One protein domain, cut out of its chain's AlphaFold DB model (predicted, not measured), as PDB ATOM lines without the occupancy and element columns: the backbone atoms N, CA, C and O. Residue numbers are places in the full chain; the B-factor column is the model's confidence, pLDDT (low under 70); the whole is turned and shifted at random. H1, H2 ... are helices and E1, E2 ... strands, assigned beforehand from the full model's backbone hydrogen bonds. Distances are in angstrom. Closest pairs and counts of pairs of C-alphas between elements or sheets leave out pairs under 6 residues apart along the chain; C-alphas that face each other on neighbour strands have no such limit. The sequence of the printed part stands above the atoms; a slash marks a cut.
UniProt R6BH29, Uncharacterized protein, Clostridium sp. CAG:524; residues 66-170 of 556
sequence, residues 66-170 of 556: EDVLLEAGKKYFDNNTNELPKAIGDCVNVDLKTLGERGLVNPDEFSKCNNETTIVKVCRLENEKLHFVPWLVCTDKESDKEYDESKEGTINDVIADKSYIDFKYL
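Overview. This is residues 66 to 170 of the 556 residues of an uncharacterized protein of Clostridium sp. CAG:524 (UniProt R6BH29). A small three-stranded sheet, E1 E2 E3, has the long helix H1 slantwise over one face, and two short helices, H2 and then H3, follow at the end of the sheet where E1 ends and E2 begins. After E3 the chain goes on through H4 and E4 and folds back to E5, which begins near E2 and E3 and runs away from them to the last printed residue. The sheet and H1 make two layers, a sheet with a helix on one face. The printed part has 105 residues, with four named helices and five named strands in the order H1 E1 H2 H3 E2 E3 H4 E4 E5; the sheet is antiparallel and the class is mixed, helices and strands. It is compact, with a radius of gyration of the C-alphas of 13.8 A and spans of 42 by 32 by 21 A.

Arrangement. H1, residues 66 to 79, is on the sheet of E1, residues 91 to 95, E2, residues 119 to 124, and E3, residues 130 to 135. Its height over the sheet is 8.4 A, and it lies over E2 and E3, at 53 degrees to E2 on the local plane. The closest C-alphas of H1 and E3 are those of Leu 70 and Pro 134, 5.3 A apart. E1 and E2 are antiparallel, with N 94 and O 120 within hydrogen-bond range at 3.0 A. E2 and E3 form a hairpin, with N 133 and O 121 at 2.9 A. H2, residues 96 to 101, only grazes the sheet with residues 96 to 99. It touches H1 at a steep tilt of 55 degrees, the closest C-alphas being those of Ala 72 and Leu 99, 6.8 A apart. H3, residues 107 to 110, is close to H2 but not clearly touching, with Gly 100 and Pro 107 the closest C-alphas at 5.8 A. H4, residues 143 to 146, is not on the sheet; its closest C-alpha to E3 is that of Ser 143, 5.8 A from Trp 135. E4, residues 151 to 153, and E5, residues 164 to 170, are near each other, and each pairs with no named strand. The closest C-alphas of E3 and E5 are those of Val 133 and Tyr 164, 6.3 A apart. In H1 and H2 every O i to N i+4 pair is within hydrogen-bond range; H3 and H4 are too short for such a pair.

Along the chain. H1 begins at C-alpha 66 (43.129, -24.019, -44.562) and is 20.1 A long. E1 measures 13.3 A, E2 16.4 A and E3 16.1 A. E5 measures 20.6 A and ends at C-alpha 170 (41.698, -55.560, -35.201).

Size, cuts and confidence. The two C-alphas farthest apart are those of Asp 108 and Leu 170, 43.5 A. The printed part has no cut, and the link from H1 to E1 is long, with 11 residues. The mean pLDDT of the printed part is 89.6; residues 100 and 103 are under 70.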
ATOM      1  N   GLU A  66      42.611 -22.647 -44.463       90.12
ATOM      2  CA  GLU A  66      43.129 -24.019 -44.562       90.12
ATOM      3  C   GLU A  66      44.621 -24.066 -44.859       90.12
ATOM      4  O   GLU A  66      45.340 -24.800 -44.187       90.12
ATOM      5  N   ASP A  67      45.085 -23.264 -45.817       89.75
ATOM      6  CA  ASP A  67      46.489 -23.243 -46.228       89.75
ATOM      7  C   ASP A  67      47.369 -22.715 -45.092       89.75
ATOM      8  O   ASP A  67      48.377 -23.331 -44.742       89.75
ATOM      9  N   VAL A  68      46.940 -21.617 -44.455       88.94
ATOM     10  CA  VAL A  68      47.659 -21.002 -43.329       88.94
ATOM     11  C   VAL A  68      47.719 -21.954 -42.136       88.94
ATOM     12  O   VAL A  68      48.779 -22.134 -41.536       88.94
ATOM     13  N   LEU A  69      46.597 -22.598 -41.801       92.94
ATOM     14  CA  LEU A  69      46.545 -23.542 -40.690       92.94
ATOM     15  C   LEU A  69      47.413 -24.778 -40.965       92.94
ATOM     16  O   LEU A  69      48.186 -25.188 -40.101       92.94
ATOM     17  N   LEU A  70      47.335 -25.340 -42.174       94.00
ATOM     18  CA  LEU A  70      48.129 -26.495 -42.594       94.00
ATOM     19  C   LEU A  70      49.636 -26.211 -42.548       94.00
ATOM     20  O   LEU A  70      50.393 -27.032 -42.025       94.00
ATOM     21  N   GLU A  71      50.082 -25.065 -43.071       88.44
ATOM     22  CA  GLU A  71      51.493 -24.667 -43.037       88.44
ATOM     23  C   GLU A  71      51.988 -24.498 -41.593       88.44
ATOM     24  O   GLU A  71      53.055 -25.004 -41.233       88.44
ATOM     25  N   ALA A  72      51.183 -23.863 -40.735       84.94
ATOM     26  CA  ALA A  72      51.497 -23.713 -39.319       84.94
ATOM     27  C   ALA A  72      51.616 -25.065 -38.601       84.94
ATOM     28  O   ALA A  72      52.555 -25.264 -37.829       84.94
ATOM     29  N   GLY A  73      50.719 -26.014 -38.885       88.56
ATOM     30  CA  GLY A  73      50.790 -27.373 -38.346       88.56
ATOM     31  C   GLY A  73      52.036 -28.130 -38.809       88.56
ATOM     32  O   GLY A  73      52.743 -28.703 -37.981       88.56
ATOM     33  N   LYS A  74      52.374 -28.083 -40.105       92.12
ATOM     34  CA  LYS A  74      53.615 -28.689 -40.629       92.12
ATOM     35  C   LYS A  74      54.848 -28.112 -39.925       92.12
ATOM     36  O   LYS A  74      55.639 -28.858 -39.351       92.12
ATOM     37  N   LYS A  75      54.934 -26.782 -39.829       80.81
ATOM     38  CA  LYS A  75      56.020 -26.080 -39.129       80.81
ATOM     39  C   LYS A  75      56.064 -26.375 -37.625       80.81
ATOM     40  O   LYS A  75      57.144 -26.379 -37.031       80.81
ATOM     41  N   TYR A  76      54.917 -26.605 -36.987       88.25
ATOM     42  CA  TYR A  76      54.863 -27.047 -35.596       88.25
ATOM     43  C   TYR A  76      55.562 -28.397 -35.440       88.25
ATOM     44  O   TYR A  76      56.478 -28.518 -34.628       88.25
ATOM     45  N   PHE A  77      55.189 -29.392 -36.242       87.25
ATOM     46  CA  PHE A  77      55.755 -30.732 -36.120       87.25
ATOM     47  C   PHE A  77      57.210 -30.833 -36.602       87.25
ATOM     48  O   PHE A  77      57.962 -31.620 -36.028       87.25
ATOM     49  N   ASP A  78      57.656 -29.975 -37.525       83.75
ATOM     50  CA  ASP A  78      59.082 -29.841 -37.874       83.75
ATOM     51  C   ASP A  78      59.943 -29.466 -36.652       83.75
ATOM     52  O   ASP A  78      61.087 -29.905 -36.518       83.75
ATOM     53  N   ASN A  79      59.387 -28.673 -35.729       73.88
ATOM     54  CA  ASN A  79      60.067 -28.229 -34.510       73.88
ATOM     55  C   ASN A  79      59.788 -29.113 -33.283       73.88
ATOM     56  O   ASN A  79      60.484 -28.991 -32.274       73.88
ATOM     57  N   ASN A  80      58.785 -29.990 -33.354       81.94
ATOM     58  CA  ASN A  80      58.353 -30.868 -32.263       81.94
ATOM     59  C   ASN A  80      58.228 -32.314 -32.777       81.94
ATOM     60  O   ASN A  80      57.207 -32.978 -32.609       81.94
ATOM     61  N   THR A  81      59.284 -32.820 -33.420       81.56
ATOM     62  CA  THR A  81      59.298 -34.147 -34.068       81.56
ATOM     63  C   THR A  81      59.010 -35.306 -33.110       81.56
ATOM     64  O   THR A  81      58.568 -36.371 -33.529       81.56
ATOM     65  N   ASN A  82      59.221 -35.107 -31.809       81.44
ATOM     66  CA  ASN A  82      58.898 -36.062 -30.751       81.44
ATOM     67  C   ASN A  82      57.388 -36.227 -30.492       81.44
ATOM     68  O   ASN A  82      57.018 -37.175 -29.795       81.44
ATOM     69  N   GLU A  83      56.559 -35.310 -30.995       87.69
ATOM     70  CA  GLU A  83      55.093 -35.311 -30.872       87.69
ATOM     71  C   GLU A  83      54.392 -35.895 -32.105       87.69
ATOM     72  O   GLU A  83      53.179 -36.066 -32.085       87.69
ATOM     73  N   LEU A  84      55.139 -36.215 -33.167       90.19
ATOM     74  CA  LEU A  84      54.607 -36.884 -34.354       90.19
ATOM     75  C   LEU A  84      54.045 -38.275 -34.016       90.19
ATOM     76  O   LEU A  84      54.584 -38.945 -33.129       90.19
ATOM     77  N   PRO A  85      53.033 -38.751 -34.771       92.38
ATOM     78  CA  PRO A  85      52.483 -40.084 -34.581       92.38
ATOM     79  C   PRO A  85      53.563 -41.128 -34.875       92.38
ATOM     80  O   PRO A  85      54.337 -41.011 -35.841       92.38
ATOM     81  N   LYS A  86      53.643 -42.148 -34.022       86.50
ATOM     82  CA  LYS A  86      54.785 -43.082 -34.003       86.50
ATOM     83  C   LYS A  86      54.463 -44.456 -34.571       86.50
ATOM     84  O   LYS A  86      55.373 -45.121 -35.057       86.50
ATOM     85  N   ALA A  87      53.198 -44.856 -34.544       89.50
ATOM     86  CA  ALA A  87      52.741 -46.162 -35.004       89.50
ATOM     87  C   ALA A  87      51.822 -46.031 -36.228       89.50
ATOM     88  O   ALA A  87      51.200 -44.994 -36.434       89.50
ATOM     89  N   ILE A  88      51.741 -47.066 -37.068       91.94
ATOM     90  CA  ILE A  88      50.812 -47.073 -38.210       91.94
ATOM     91  C   ILE A  88      49.376 -46.999 -37.679       91.94
ATOM     92  O   ILE A  88      49.019 -47.727 -36.753       91.94
ATOM     93  N   GLY A  89      48.559 -46.124 -38.262       93.12
ATOM     94  CA  GLY A  89      47.198 -45.858 -37.798       93.12
ATOM     95  C   GLY A  89      47.115 -44.846 -36.651       93.12
ATOM     96  O   GLY A  89      46.021 -44.466 -36.256       93.12
ATOM     97  N   ASP A  90      48.242 -44.369 -36.121       94.25
ATOM     98  CA  ASP A  90      48.252 -43.345 -35.078       94.25
ATOM     99  C   ASP A  90      47.998 -41.947 -35.659       94.25
ATOM    100  O   ASP A  90      48.482 -41.619 -36.750       94.25
ATOM    101  N   CYS A  91      47.272 -41.117 -34.910       95.00
ATOM    102  CA  CYS A  91      46.989 -39.731 -35.261       95.00
ATOM    103  C   CYS A  91      47.125 -38.821 -34.041       95.00
ATOM    104  O   CYS A  91      46.598 -39.105 -32.968       95.00
ATOM    105  N   VAL A  92      47.744 -37.666 -34.246       95.25
ATOM    106  CA  VAL A  92      47.906 -36.607 -33.245       95.25
ATOM    107  C   VAL A  92      47.362 -35.295 -33.790       95.25
ATOM    108  O   VAL A  92      47.371 -35.063 -35.001       95.25
ATOM    109  N   ASN A  93      46.911 -34.424 -32.893       96.31
ATOM    110  CA  ASN A  93      46.353 -33.126 -33.245       96.31
ATOM    111  C   ASN A  93      47.167 -32.013 -32.587       96.31
ATOM    112  O   ASN A  93      47.603 -32.158 -31.446       96.31
ATOM    113  N   VAL A  94      47.302 -30.886 -33.279       95.56
ATOM    114  CA  VAL A  94      47.692 -29.607 -32.676       95.56
ATOM    115  C   VAL A  94      46.554 -28.612 -32.872       95.56
ATOM    116  O   VAL A  94      46.066 -28.441 -33.990       95.56
ATOM    117  N   ASP A  95      46.103 -27.997 -31.781       96.38
ATOM    118  CA  ASP A  95      45.003 -27.034 -31.798       96.38
ATOM    119  C   ASP A  95      45.457 -25.611 -32.152       96.38
ATOM    120  O   ASP A  95      46.629 -25.231 -32.027       96.38
ATOM    121  N   LEU A  96      44.504 -24.811 -32.632       90.88
ATOM    122  CA  LEU A  96      44.716 -23.427 -33.043       90.88
ATOM    123  C   LEU A  96      45.277 -22.567 -31.899       90.88
ATOM    124  O   LEU A  96      46.148 -21.727 -32.136       90.88
ATOM    125  N   LYS A  97      44.834 -22.803 -30.656       87.94
ATOM    126  CA  LYS A  97      45.362 -22.133 -29.461       87.94
ATOM    127  C   LYS A  97      46.872 -22.324 -29.337       87.94
ATOM    128  O   LYS A  97      47.605 -21.346 -29.211       87.94
ATOM    129  N   THR A  98      47.335 -23.567 -29.414       87.06
ATOM    130  CA  THR A  98      48.748 -23.940 -29.305       87.06
ATOM    131  C   THR A  98      49.559 -23.315 -30.434       87.06
ATOM    132  O   THR A  98      50.637 -22.769 -30.194       87.06
ATOM    133  N   LEU A  99      49.042 -23.334 -31.666       79.56
ATOM    134  CA  LEU A  99      49.696 -22.685 -32.807       79.56
ATOM    135  C   LEU A  99      49.812 -21.162 -32.610       79.56
ATOM    136  O   LEU A  99      50.863 -20.587 -32.908       79.56
ATOM    137  N   GLY A 100      48.777 -20.519 -32.062       68.31
ATOM    138  CA  GLY A 100      48.766 -19.090 -31.737       68.31
ATOM    139  C   GLY A 100      49.740 -18.724 -30.612       68.31
ATOM    140  O   GLY A 100      50.541 -17.804 -30.764       68.31
ATOM    141  N   GLU A 101      49.756 -19.486 -29.513       72.75
ATOM    142  CA  GLU A 101      50.696 -19.304 -28.391       72.75
ATOM    143  C   GLU A 101      52.165 -19.461 -28.822       72.75
ATOM    144  O   GLU A 101      53.063 -18.835 -28.254       72.75
ATOM    145  N   ARG A 102      52.419 -20.278 -29.852       72.75
ATOM    146  CA  ARG A 102      53.743 -20.473 -30.463       72.75
ATOM    147  C   ARG A 102      54.076 -19.437 -31.546       72.75
ATOM    148  O   ARG A 102      55.170 -19.501 -32.106       72.75
ATOM    149  N   GLY A 103      53.172 -18.501 -31.841       69.25
ATOM    150  CA  GLY A 103      53.353 -17.463 -32.861       69.25
ATOM    151  C   GLY A 103      53.429 -18.006 -34.291       69.25
ATOM    152  O   GLY A 103      54.062 -17.387 -35.144       69.25
ATOM    153  N   LEU A 104      52.847 -19.183 -34.546       70.81
ATOM    154  CA  LEU A 104      52.826 -19.808 -35.873       70.81
ATOM    155  C   LEU A 104      51.639 -19.338 -36.722       70.81
ATOM    156  O   LEU A 104      51.696 -19.443 -37.942       70.81
ATOM    157  N   VAL A 105      50.605 -18.794 -36.080       72.06
ATOM    158  CA  VAL A 105      49.445 -18.150 -36.709       72.06
ATOM    159  C   VAL A 105      49.121 -16.846 -35.985       72.06
ATOM    160  O   VAL A 105      49.451 -16.693 -34.807       72.06
ATOM    161  N   ASN A 106      48.458 -15.914 -36.672       76.75
ATOM    162  CA  ASN A 106      47.919 -14.707 -36.054       76.75
ATOM    163  C   ASN A 106      46.506 -14.985 -35.494       76.75
ATOM    164  O   ASN A 106      45.600 -15.263 -36.282       76.75
ATOM    165  N   PRO A 107      46.276 -14.887 -34.171       73.38
ATOM    166  CA  PRO A 107      44.962 -15.149 -33.579       73.38
ATOM    167  C   PRO A 107      43.837 -14.269 -34.138       73.38
ATOM    168  O   PRO A 107      42.705 -14.734 -34.252       73.38
ATOM    169  N   ASP A 108      44.136 -13.027 -34.530       75.75
ATOM    170  CA  ASP A 108      43.128 -12.097 -35.056       75.75
ATOM    171  C   ASP A 108      42.537 -12.588 -36.387       75.75
ATOM    172  O   ASP A 108      41.338 -12.427 -36.643       75.75
ATOM    173  N   GLU A 109      43.359 -13.246 -37.212       82.62
ATOM    174  CA  GLU A 109      42.946 -13.823 -38.498       82.62
ATOM    175  C   GLU A 109      42.017 -15.028 -38.316       82.62
ATOM    176  O   GLU A 109      41.178 -15.281 -39.174       82.62
ATOM    177  N   PHE A 110      42.105 -15.720 -37.175       88.75
ATOM    178  CA  PHE A 110      41.255 -16.856 -36.810       88.75
ATOM    179  C   PHE A 110      40.216 -16.508 -35.732       88.75
ATOM    180  O   PHE A 110      39.640 -17.399 -35.115       88.75
ATOM    181  N   SER A 111      39.918 -15.224 -35.519       86.19
ATOM    182  CA  SER A 111      39.001 -14.744 -34.465       86.19
ATOM    183  C   SER A 111      37.579 -15.325 -34.521       86.19
ATOM    184  O   SER A 111      36.854 -15.304 -33.526       86.19
ATOM    185  N   LYS A 112      37.171 -15.860 -35.676       91.69
ATOM    186  CA  LYS A 112      35.882 -16.533 -35.895       91.69
ATOM    187  C   LYS A 112      35.916 -18.047 -35.689       91.69
ATOM    188  O   LYS A 112      34.872 -18.688 -35.832       91.69
ATOM    189  N   CYS A 113      37.089 -18.606 -35.427       92.81
ATOM    190  CA  CYS A 113      37.330 -20.029 -35.274       92.81
ATOM    191  C   CYS A 113      37.399 -20.415 -33.797       92.81
ATOM    192  O   CYS A 113      37.834 -19.643 -32.944       92.81
ATOM    193  N   ASN A 114      36.964 -21.630 -33.480       95.56
ATOM    194  CA  ASN A 114      37.124 -22.186 -32.148       95.56
ATOM    195  C   ASN A 114      38.583 -22.611 -31.943       95.56
ATOM    196  O   ASN A 114      39.106 -23.430 -32.696       95.56
ATOM    197  N   ASN A 115      39.213 -22.075 -30.900       90.56
ATOM    198  CA  ASN A 115      40.632 -22.269 -30.611       90.56
ATOM    199  C   ASN A 115      41.030 -23.704 -30.228       90.56
ATOM    200  O   ASN A 115      42.200 -24.048 -30.368       90.56
ATOM    201  N   GLU A 116      40.101 -24.520 -29.729       91.62
ATOM    202  CA  GLU A 116      40.381 -25.875 -29.232       91.62
ATOM    203  C   GLU A 116      39.972 -26.958 -30.237       91.62
ATOM    204  O   GLU A 116      40.620 -27.997 -30.323       91.62
ATOM    205  N   THR A 117      38.917 -26.723 -31.024       94.38
ATOM    206  CA  THR A 117      38.413 -27.706 -32.000       94.38
ATOM    207  C   THR A 117      38.887 -27.458 -33.429       94.38
ATOM    208  O   THR A 117      38.809 -28.365 -34.256       94.38
ATOM    209  N   THR A 118      39.414 -26.267 -33.727       95.81
ATOM    210  CA  THR A 118      40.156 -26.026 -34.971       95.81
ATOM    211  C   THR A 118      41.564 -26.585 -34.819       95.81
ATOM    212  O   THR A 118      42.318 -26.132 -33.957       95.81
ATOM    213  N   ILE A 119      41.916 -27.571 -35.641       96.94
ATOM    214  CA  ILE A 119      43.132 -28.371 -35.467       96.94
ATOM    215  C   ILE A 119      43.857 -28.610 -36.793       96.94
ATOM    216  O   ILE A 119      43.264 -28.563 -37.871       96.94
ATOM    217  N   VAL A 120      45.135 -28.968 -36.701       97.56
ATOM    218  CA  VAL A 120      45.799 -29.771 -37.733       97.56
ATOM    219  C   VAL A 120      45.968 -31.178 -37.194       97.56
ATOM    220  O   VAL A 120      46.618 -31.379 -36.165       97.56
ATOM    221  N   LYS A 121      45.388 -32.145 -37.902       97.44
ATOM    222  CA  LYS A 121      45.540 -33.568 -37.609       97.44
ATOM    223  C   LYS A 121      46.664 -34.143 -38.454       97.44
ATOM    224  O   LYS A 121      46.750 -33.862 -39.650       97.44
ATOM    225  N   VAL A 122      47.510 -34.956 -37.832       97.81
ATOM    226  CA  VAL A 122      48.622 -35.646 -38.484       97.81
ATOM    227  C   VAL A 122      48.519 -37.124 -38.189       97.81
ATOM    228  O   VAL A 122      48.504 -37.514 -37.027       97.81
ATOM    229  N   CYS A 123      48.473 -37.939 -39.235       96.81
ATOM    230  CA  CYS A 123      48.336 -39.386 -39.136       96.81
ATOM    231  C   CYS A 123      49.510 -40.100 -39.807       96.81
ATOM    232  O   CYS A 123      50.003 -39.643 -40.841       96.81
ATOM    233  N   ARG A 124      49.939 -41.243 -39.260       95.44
ATOM    234  CA  ARG A 124      50.924 -42.130 -39.901       95.44
ATOM    235  C   ARG A 124      50.206 -43.241 -40.667       95.44
ATOM    236  O   ARG A 124      49.519 -44.071 -40.074       95.44
ATOM    237  N   LEU A 125      50.362 -43.242 -41.988       94.00
ATOM    238  CA  LEU A 125      49.682 -44.169 -42.896       94.00
ATOM    239  C   LEU A 125      50.386 -45.535 -42.979       94.00
ATOM    240  O   LEU A 125      51.492 -45.713 -42.473       94.00
ATOM    241  N   GLU A 126      49.758 -46.496 -43.666       89.81
ATOM    242  CA  GLU A 126      50.268 -47.869 -43.848       89.81
ATOM    243  C   GLU A 126      51.610 -47.945 -44.592       89.81
ATOM    244  O   GLU A 126      52.379 -48.873 -44.375       89.81
ATOM    245  N   ASN A 127      51.929 -46.954 -45.432       90.00
ATOM    246  CA  ASN A 127      53.240 -46.829 -46.081       90.00
ATOM    247  C   ASN A 127      54.258 -46.027 -45.246       90.00
ATOM    248  O   ASN A 127      55.226 -45.507 -45.799       90.00
ATOM    249  N   GLU A 128      53.982 -45.852 -43.952       87.62
ATOM    250  CA  GLU A 128      54.763 -45.096 -42.968       87.62
ATOM    251  C   GLU A 128      54.862 -43.581 -43.204       87.62
ATOM    252  O   GLU A 128      55.461 -42.869 -42.392       87.62
ATOM    253  N   LYS A 129      54.252 -43.046 -44.270       93.75
ATOM    254  CA  LYS A 129      54.248 -41.603 -44.529       93.75
ATOM    255  C   LYS A 129      53.290 -40.875 -43.592       93.75
ATOM    256  O   LYS A 129      52.248 -41.397 -43.197       93.75
ATOM    257  N   LEU A 130      53.648 -39.633 -43.282       95.88
ATOM    258  CA  LEU A 130      52.803 -38.709 -42.538       95.88
ATOM    259  C   LEU A 130      51.823 -38.017 -43.485       95.88
ATOM    260  O   LEU A 130      52.217 -37.539 -44.549       95.88
ATOM    261  N   HIS A 131      50.566 -37.934 -43.067       97.00
ATOM    262  CA  HIS A 131      49.505 -37.207 -43.752       97.00
ATOM    263  C   HIS A 131      48.949 -36.127 -42.835       97.00
ATOM    264  O   HIS A 131      48.605 -36.415 -41.691       97.00
ATOM    265  N   PHE A 132      48.868 -34.902 -43.343       97.38
ATOM    266  CA  PHE A 132      48.378 -33.738 -42.613       97.38
ATOM    267  C   PHE A 132      47.003 -33.361 -43.156       97.38
ATOM    268  O   PHE A 132      46.752 -33.506 -44.346       97.38
ATOM    269  N   VAL A 133      46.111 -32.856 -42.310       96.62
ATOM    270  CA  VAL A 133      44.838 -32.283 -42.761       96.62
ATOM    271  C   VAL A 133      44.410 -31.160 -41.811       96.62
ATOM    272  O   VAL A 133      44.400 -31.367 -40.592       96.62
ATOM    273  N   PRO A 134      44.083 -29.958 -42.324       95.94
ATOM    274  CA  PRO A 134      43.493 -28.906 -41.511       95.94
ATOM    275  C   PRO A 134      42.001 -29.198 -41.301       95.94
ATOM    276  O   PRO A 134      41.287 -29.551 -42.241       95.94
ATOM    277  N   TRP A 135      41.520 -29.024 -40.071       95.69
ATOM    278  CA  TRP A 135      40.111 -29.178 -39.717       95.69
ATOM    279  C   TRP A 135      39.607 -27.907 -39.041       95.69
ATOM    280  O   TRP A 135      40.074 -27.537 -37.963       95.69
ATOM    281  N   LEU A 136      38.685 -27.211 -39.704       94.44
ATOM    282  CA  LEU A 136      38.203 -25.890 -39.315       94.44
ATOM    283  C   LEU A 136      36.845 -25.972 -38.628       94.44
ATOM    284  O   LEU A 136      35.907 -26.572 -39.157       94.44
ATOM    285  N   VAL A 137      36.728 -25.280 -37.496       94.94
ATOM    286  CA  VAL A 137      35.456 -25.032 -36.813       94.94
ATOM    287  C   VAL A 137      35.320 -23.527 -36.619       94.94
ATOM    288  O   VAL A 137      35.642 -22.986 -35.561       94.94
ATOM    289  N   CYS A 138      34.888 -22.837 -37.672       91.50
ATOM    290  CA  CYS A 138      34.701 -21.393 -37.698       91.50
ATOM    291  C   CYS A 138      33.247 -21.035 -38.005       91.50
ATOM    292  O   CYS A 138      32.531 -21.776 -38.674       91.50
ATOM    293  N   THR A 139      32.807 -19.868 -37.536       88.94
ATOM    294  CA  THR A 139      31.429 -19.396 -37.774       88.94
ATOM    295  C   THR A 139      31.097 -19.223 -39.260       88.94
ATOM    296  O   THR A 139      29.939 -19.364 -39.642       88.94
ATOM    297  N   ASP A 140      32.097 -18.942 -40.097       85.88
ATOM    298  CA  ASP A 140      31.978 -18.753 -41.546       85.88
ATOM    299  C   ASP A 140      32.561 -19.902 -42.387       85.88
ATOM    300  O   ASP A 140      32.369 -19.912 -43.602       85.88
ATOM    301  N   LYS A 141      33.242 -20.877 -41.769       86.19
ATOM    302  CA  LYS A 141      33.809 -22.046 -42.456       86.19
ATOM    303  C   LYS A 141      33.913 -23.245 -41.515       86.19
ATOM    304  O   LYS A 141      34.583 -23.176 -40.490       86.19
ATOM    305  N   GLU A 142      33.285 -24.359 -41.880       90.00
ATOM    306  CA  GLU A 142      33.187 -25.548 -41.028       90.00
ATOM    307  C   GLU A 142      33.446 -26.818 -41.841       90.00
ATOM    308  O   GLU A 142      32.670 -27.167 -42.735       90.00
ATOM    309  N   SER A 143      34.534 -27.523 -41.524       90.31
ATOM    310  CA  SER A 143      34.979 -28.688 -42.292       90.31
ATOM    311  C   SER A 143      33.956 -29.826 -42.296       90.31
ATOM    312  O   SER A 143      33.790 -30.476 -43.323       90.31
ATOM    313  N   ASP A 144      33.174 -30.024 -41.231       87.06
ATOM    314  CA  ASP A 144      32.140 -31.073 -41.210       87.06
ATOM    315  C   ASP A 144      31.079 -30.921 -42.311       87.06
ATOM    316  O   ASP A 144      30.507 -31.914 -42.763       87.06
ATOM    317  N   LYS A 145      30.838 -29.695 -42.792       88.31
ATOM    318  CA  LYS A 145      29.893 -29.426 -43.886       88.31
ATOM    319  C   LYS A 145      30.518 -29.619 -45.266       88.31
ATOM    320  O   LYS A 145      29.794 -29.920 -46.218       88.31
ATOM    321  N   GLU A 146      31.836 -29.474 -45.372       89.00
ATOM    322  CA  GLU A 146      32.591 -29.527 -46.630       89.00
ATOM    323  C   GLU A 146      33.035 -30.942 -47.020       89.00
ATOM    324  O   GLU A 146      33.381 -31.173 -48.175       89.00
ATOM    325  N   TYR A 147      33.020 -31.889 -46.083       91.00
ATOM    326  CA  TYR A 147      33.477 -33.258 -46.303       91.00
ATOM    327  C   TYR A 147      32.306 -34.234 -46.446       91.00
ATOM    328  O   TYR A 147      31.253 -34.062 -45.826       91.00
ATOM    329  N   ASP A 148      32.499 -35.262 -47.269       88.75
ATOM    330  CA  ASP A 148      31.563 -36.374 -47.430       88.75
ATOM    331  C   ASP A 148      31.483 -37.256 -46.172       88.75
ATOM    332  O   ASP A 148      32.216 -37.083 -45.184       88.75
ATOM    333  N   GLU A 149      30.552 -38.209 -46.203       88.62
ATOM    334  CA  GLU A 149      30.451 -39.262 -45.196       88.62
ATOM    335  C   GLU A 149      31.711 -40.135 -45.170       88.62
ATOM    336  O   GLU A 149      32.422 -40.301 -46.164       88.62
ATOM    337  N   SER A 150      31.992 -40.690 -43.993       91.25
ATOM    338  CA  SER A 150      33.141 -41.566 -43.782       91.25
ATOM    339  C   SER A 150      32.911 -42.919 -44.446       91.25
ATOM    340  O   SER A 150      31.898 -43.569 -44.184       91.25
ATOM    341  N   LYS A 151      33.858 -43.358 -45.278       93.31
ATOM    342  CA  LYS A 151      33.819 -44.664 -45.948       93.31
ATOM    343  C   LYS A 151      35.136 -45.416 -45.797       93.31
ATOM    344  O   LYS A 151      36.188 -44.809 -45.615       93.31
ATOM    345  N   GLU A 152      35.076 -46.741 -45.887       93.50
ATOM    346  CA  GLU A 152      36.283 -47.571 -45.938       93.50
ATOM    347  C   GLU A 152      37.081 -47.267 -47.214       93.50
ATOM    348  O   GLU A 152      36.501 -47.073 -48.286       93.50
ATOM    349  N   GLY A 153      38.407 -47.217 -47.093       92.06
ATOM    350  CA  GLY A 153      39.295 -46.932 -48.215       92.06
ATOM    351  C   GLY A 153      40.730 -47.385 -47.971       92.06
ATOM    352  O   GLY A 153      41.065 -47.947 -46.929       92.06
ATOM    353  N   THR A 154      41.575 -47.144 -48.965       92.75
ATOM    354  CA  THR A 154      42.997 -47.495 -48.993       92.75
ATOM    355  C   THR A 154      43.851 -46.246 -49.182       92.75
ATOM    356  O   THR A 154      43.347 -45.151 -49.428       92.75
ATOM    357  N   ILE A 155      45.176 -46.397 -49.146       91.38
ATOM    358  CA  ILE A 155      46.088 -45.272 -49.376       91.38
ATOM    359  C   ILE A 155      45.932 -44.606 -50.753       91.38
ATOM    360  O   ILE A 155      46.273 -43.437 -50.904       91.38
ATOM    361  N   ASN A 156      45.400 -45.327 -51.744       92.56
ATOM    362  CA  ASN A 156      45.154 -44.788 -53.082       92.56
ATOM    363  C   ASN A 156      43.961 -43.820 -53.117       92.56
ATOM    364  O   ASN A 156      43.862 -43.010 -54.033       92.56
ATOM    365  N   ASP A 157      43.081 -43.888 -52.118       92.94
ATOM    366  CA  ASP A 157      41.905 -43.025 -51.986       92.94
ATOM    367  C   ASP A 157      42.222 -41.721 -51.223       92.94
ATOM    368  O   ASP A 157      41.368 -40.833 -51.115       92.94
ATOM    369  N   VAL A 158      43.448 -41.603 -50.687       92.94
ATOM    370  CA  VAL A 158      43.924 -40.451 -49.913       92.94
ATOM    371  C   VAL A 158      44.372 -39.326 -50.842       92.94
ATOM    372  O   VAL A 158      45.321 -39.449 -51.615       92.94
ATOM    373  N   ILE A 159      43.732 -38.171 -50.694       92.69
ATOM    374  CA  ILE A 159      44.116 -36.911 -51.316       92.69
ATOM    375  C   ILE A 159      45.001 -36.153 -50.327       92.69
ATOM    376  O   ILE A 159      44.553 -35.749 -49.248       92.69
ATOM    377  N   ALA A 160      46.262 -35.947 -50.711       90.06
ATOM    378  CA  ALA A 160      47.251 -35.248 -49.896       90.06
ATOM    379  C   ALA A 160      46.709 -33.913 -49.370       90.06
ATOM    380  O   ALA A 160      46.089 -33.147 -50.113       90.06
ATOM    381  N   ASP A 161      46.941 -33.661 -48.081       91.19
ATOM    382  CA  ASP A 161      46.554 -32.437 -47.377       91.19
ATOM    383  C   ASP A 161      45.036 -32.139 -47.311       91.19
ATOM    384  O   ASP A 161      44.632 -31.095 -46.796       91.19
ATOM    385  N   LYS A 162      44.177 -33.037 -47.823       91.31
ATOM    386  CA  LYS A 162      42.733 -32.786 -48.006       91.31
ATOM    387  C   LYS A 162      41.812 -33.907 -47.550       91.31
ATOM    388  O   LYS A 162      40.616 -33.671 -47.449       91.31
ATOM    389  N   SER A 163      42.313 -35.116 -47.331       94.12
ATOM    390  CA  SER A 163      41.505 -36.214 -46.792       94.12
ATOM    391  C   SER A 163      41.542 -36.207 -45.273       94.12
ATOM    392  O   SER A 163      42.620 -36.173 -44.682       94.12
ATOM    393  N   TYR A 164      40.383 -36.301 -44.632       94.88
ATOM    394  CA  TYR A 164      40.315 -36.575 -43.204       94.88
ATOM    395  C   TYR A 164      40.295 -38.088 -42.988       94.88
ATOM    396  O   TYR A 164      39.489 -38.795 -43.593       94.88
ATOM    397  N   ILE A 165      41.215 -38.576 -42.157       95.31
ATOM    398  CA  ILE A 165      41.471 -40.005 -41.971       95.31
ATOM    399  C   ILE A 165      41.211 -40.384 -40.515       95.31
ATOM    400  O   ILE A 165      41.693 -39.714 -39.597       95.31
ATOM    401  N   ASP A 166      40.481 -41.476 -40.328       94.75
ATOM    402  CA  ASP A 166      40.353 -42.205 -39.072       94.75
ATOM    403  C   ASP A 166      40.738 -43.671 -39.275       94.75
ATOM    404  O   ASP A 166      40.786 -44.182 -40.395       94.75
ATOM    405  N   PHE A 167      40.992 -44.363 -38.169       96.06
ATOM    406  CA  PHE A 167      41.399 -45.759 -38.184       96.06
ATOM    407  C   PHE A 167      40.550 -46.592 -37.237       96.06
ATOM    408  O   PHE A 167      40.203 -46.166 -36.132       96.06
ATOM    409  N   LYS A 168      40.261 -47.814 -37.673       96.12
ATOM    410  CA  LYS A 168      39.792 -48.900 -36.819       96.12
ATOM    411  C   LYS A 168      40.834 -50.008 -36.788       96.12
ATOM    412  O   LYS A 168      41.641 -50.141 -37.706       96.12
ATOM    413  N   TYR A 169      40.792 -50.825 -35.747       96.25
ATOM    414  CA  TYR A 169      41.852 -51.766 -35.424       96.25
ATOM    415  C   TYR A 169      41.290 -53.145 -35.129       96.25
ATOM    416  O   TYR A 169      40.266 -53.268 -34.460       96.25
ATOM    417  N   LEU A 170      41.981 -54.182 -35.587       95.69
ATOM    418  CA  LEU A 170      41.698 -55.560 -35.201       95.69
ATOM    419  C   LEU A 170      42.850 -56.067 -34.323       95.69
ATOM    420  O   LEU A 170      43.957 -56.236 -34.845       95.69
TER     421      LEU A 170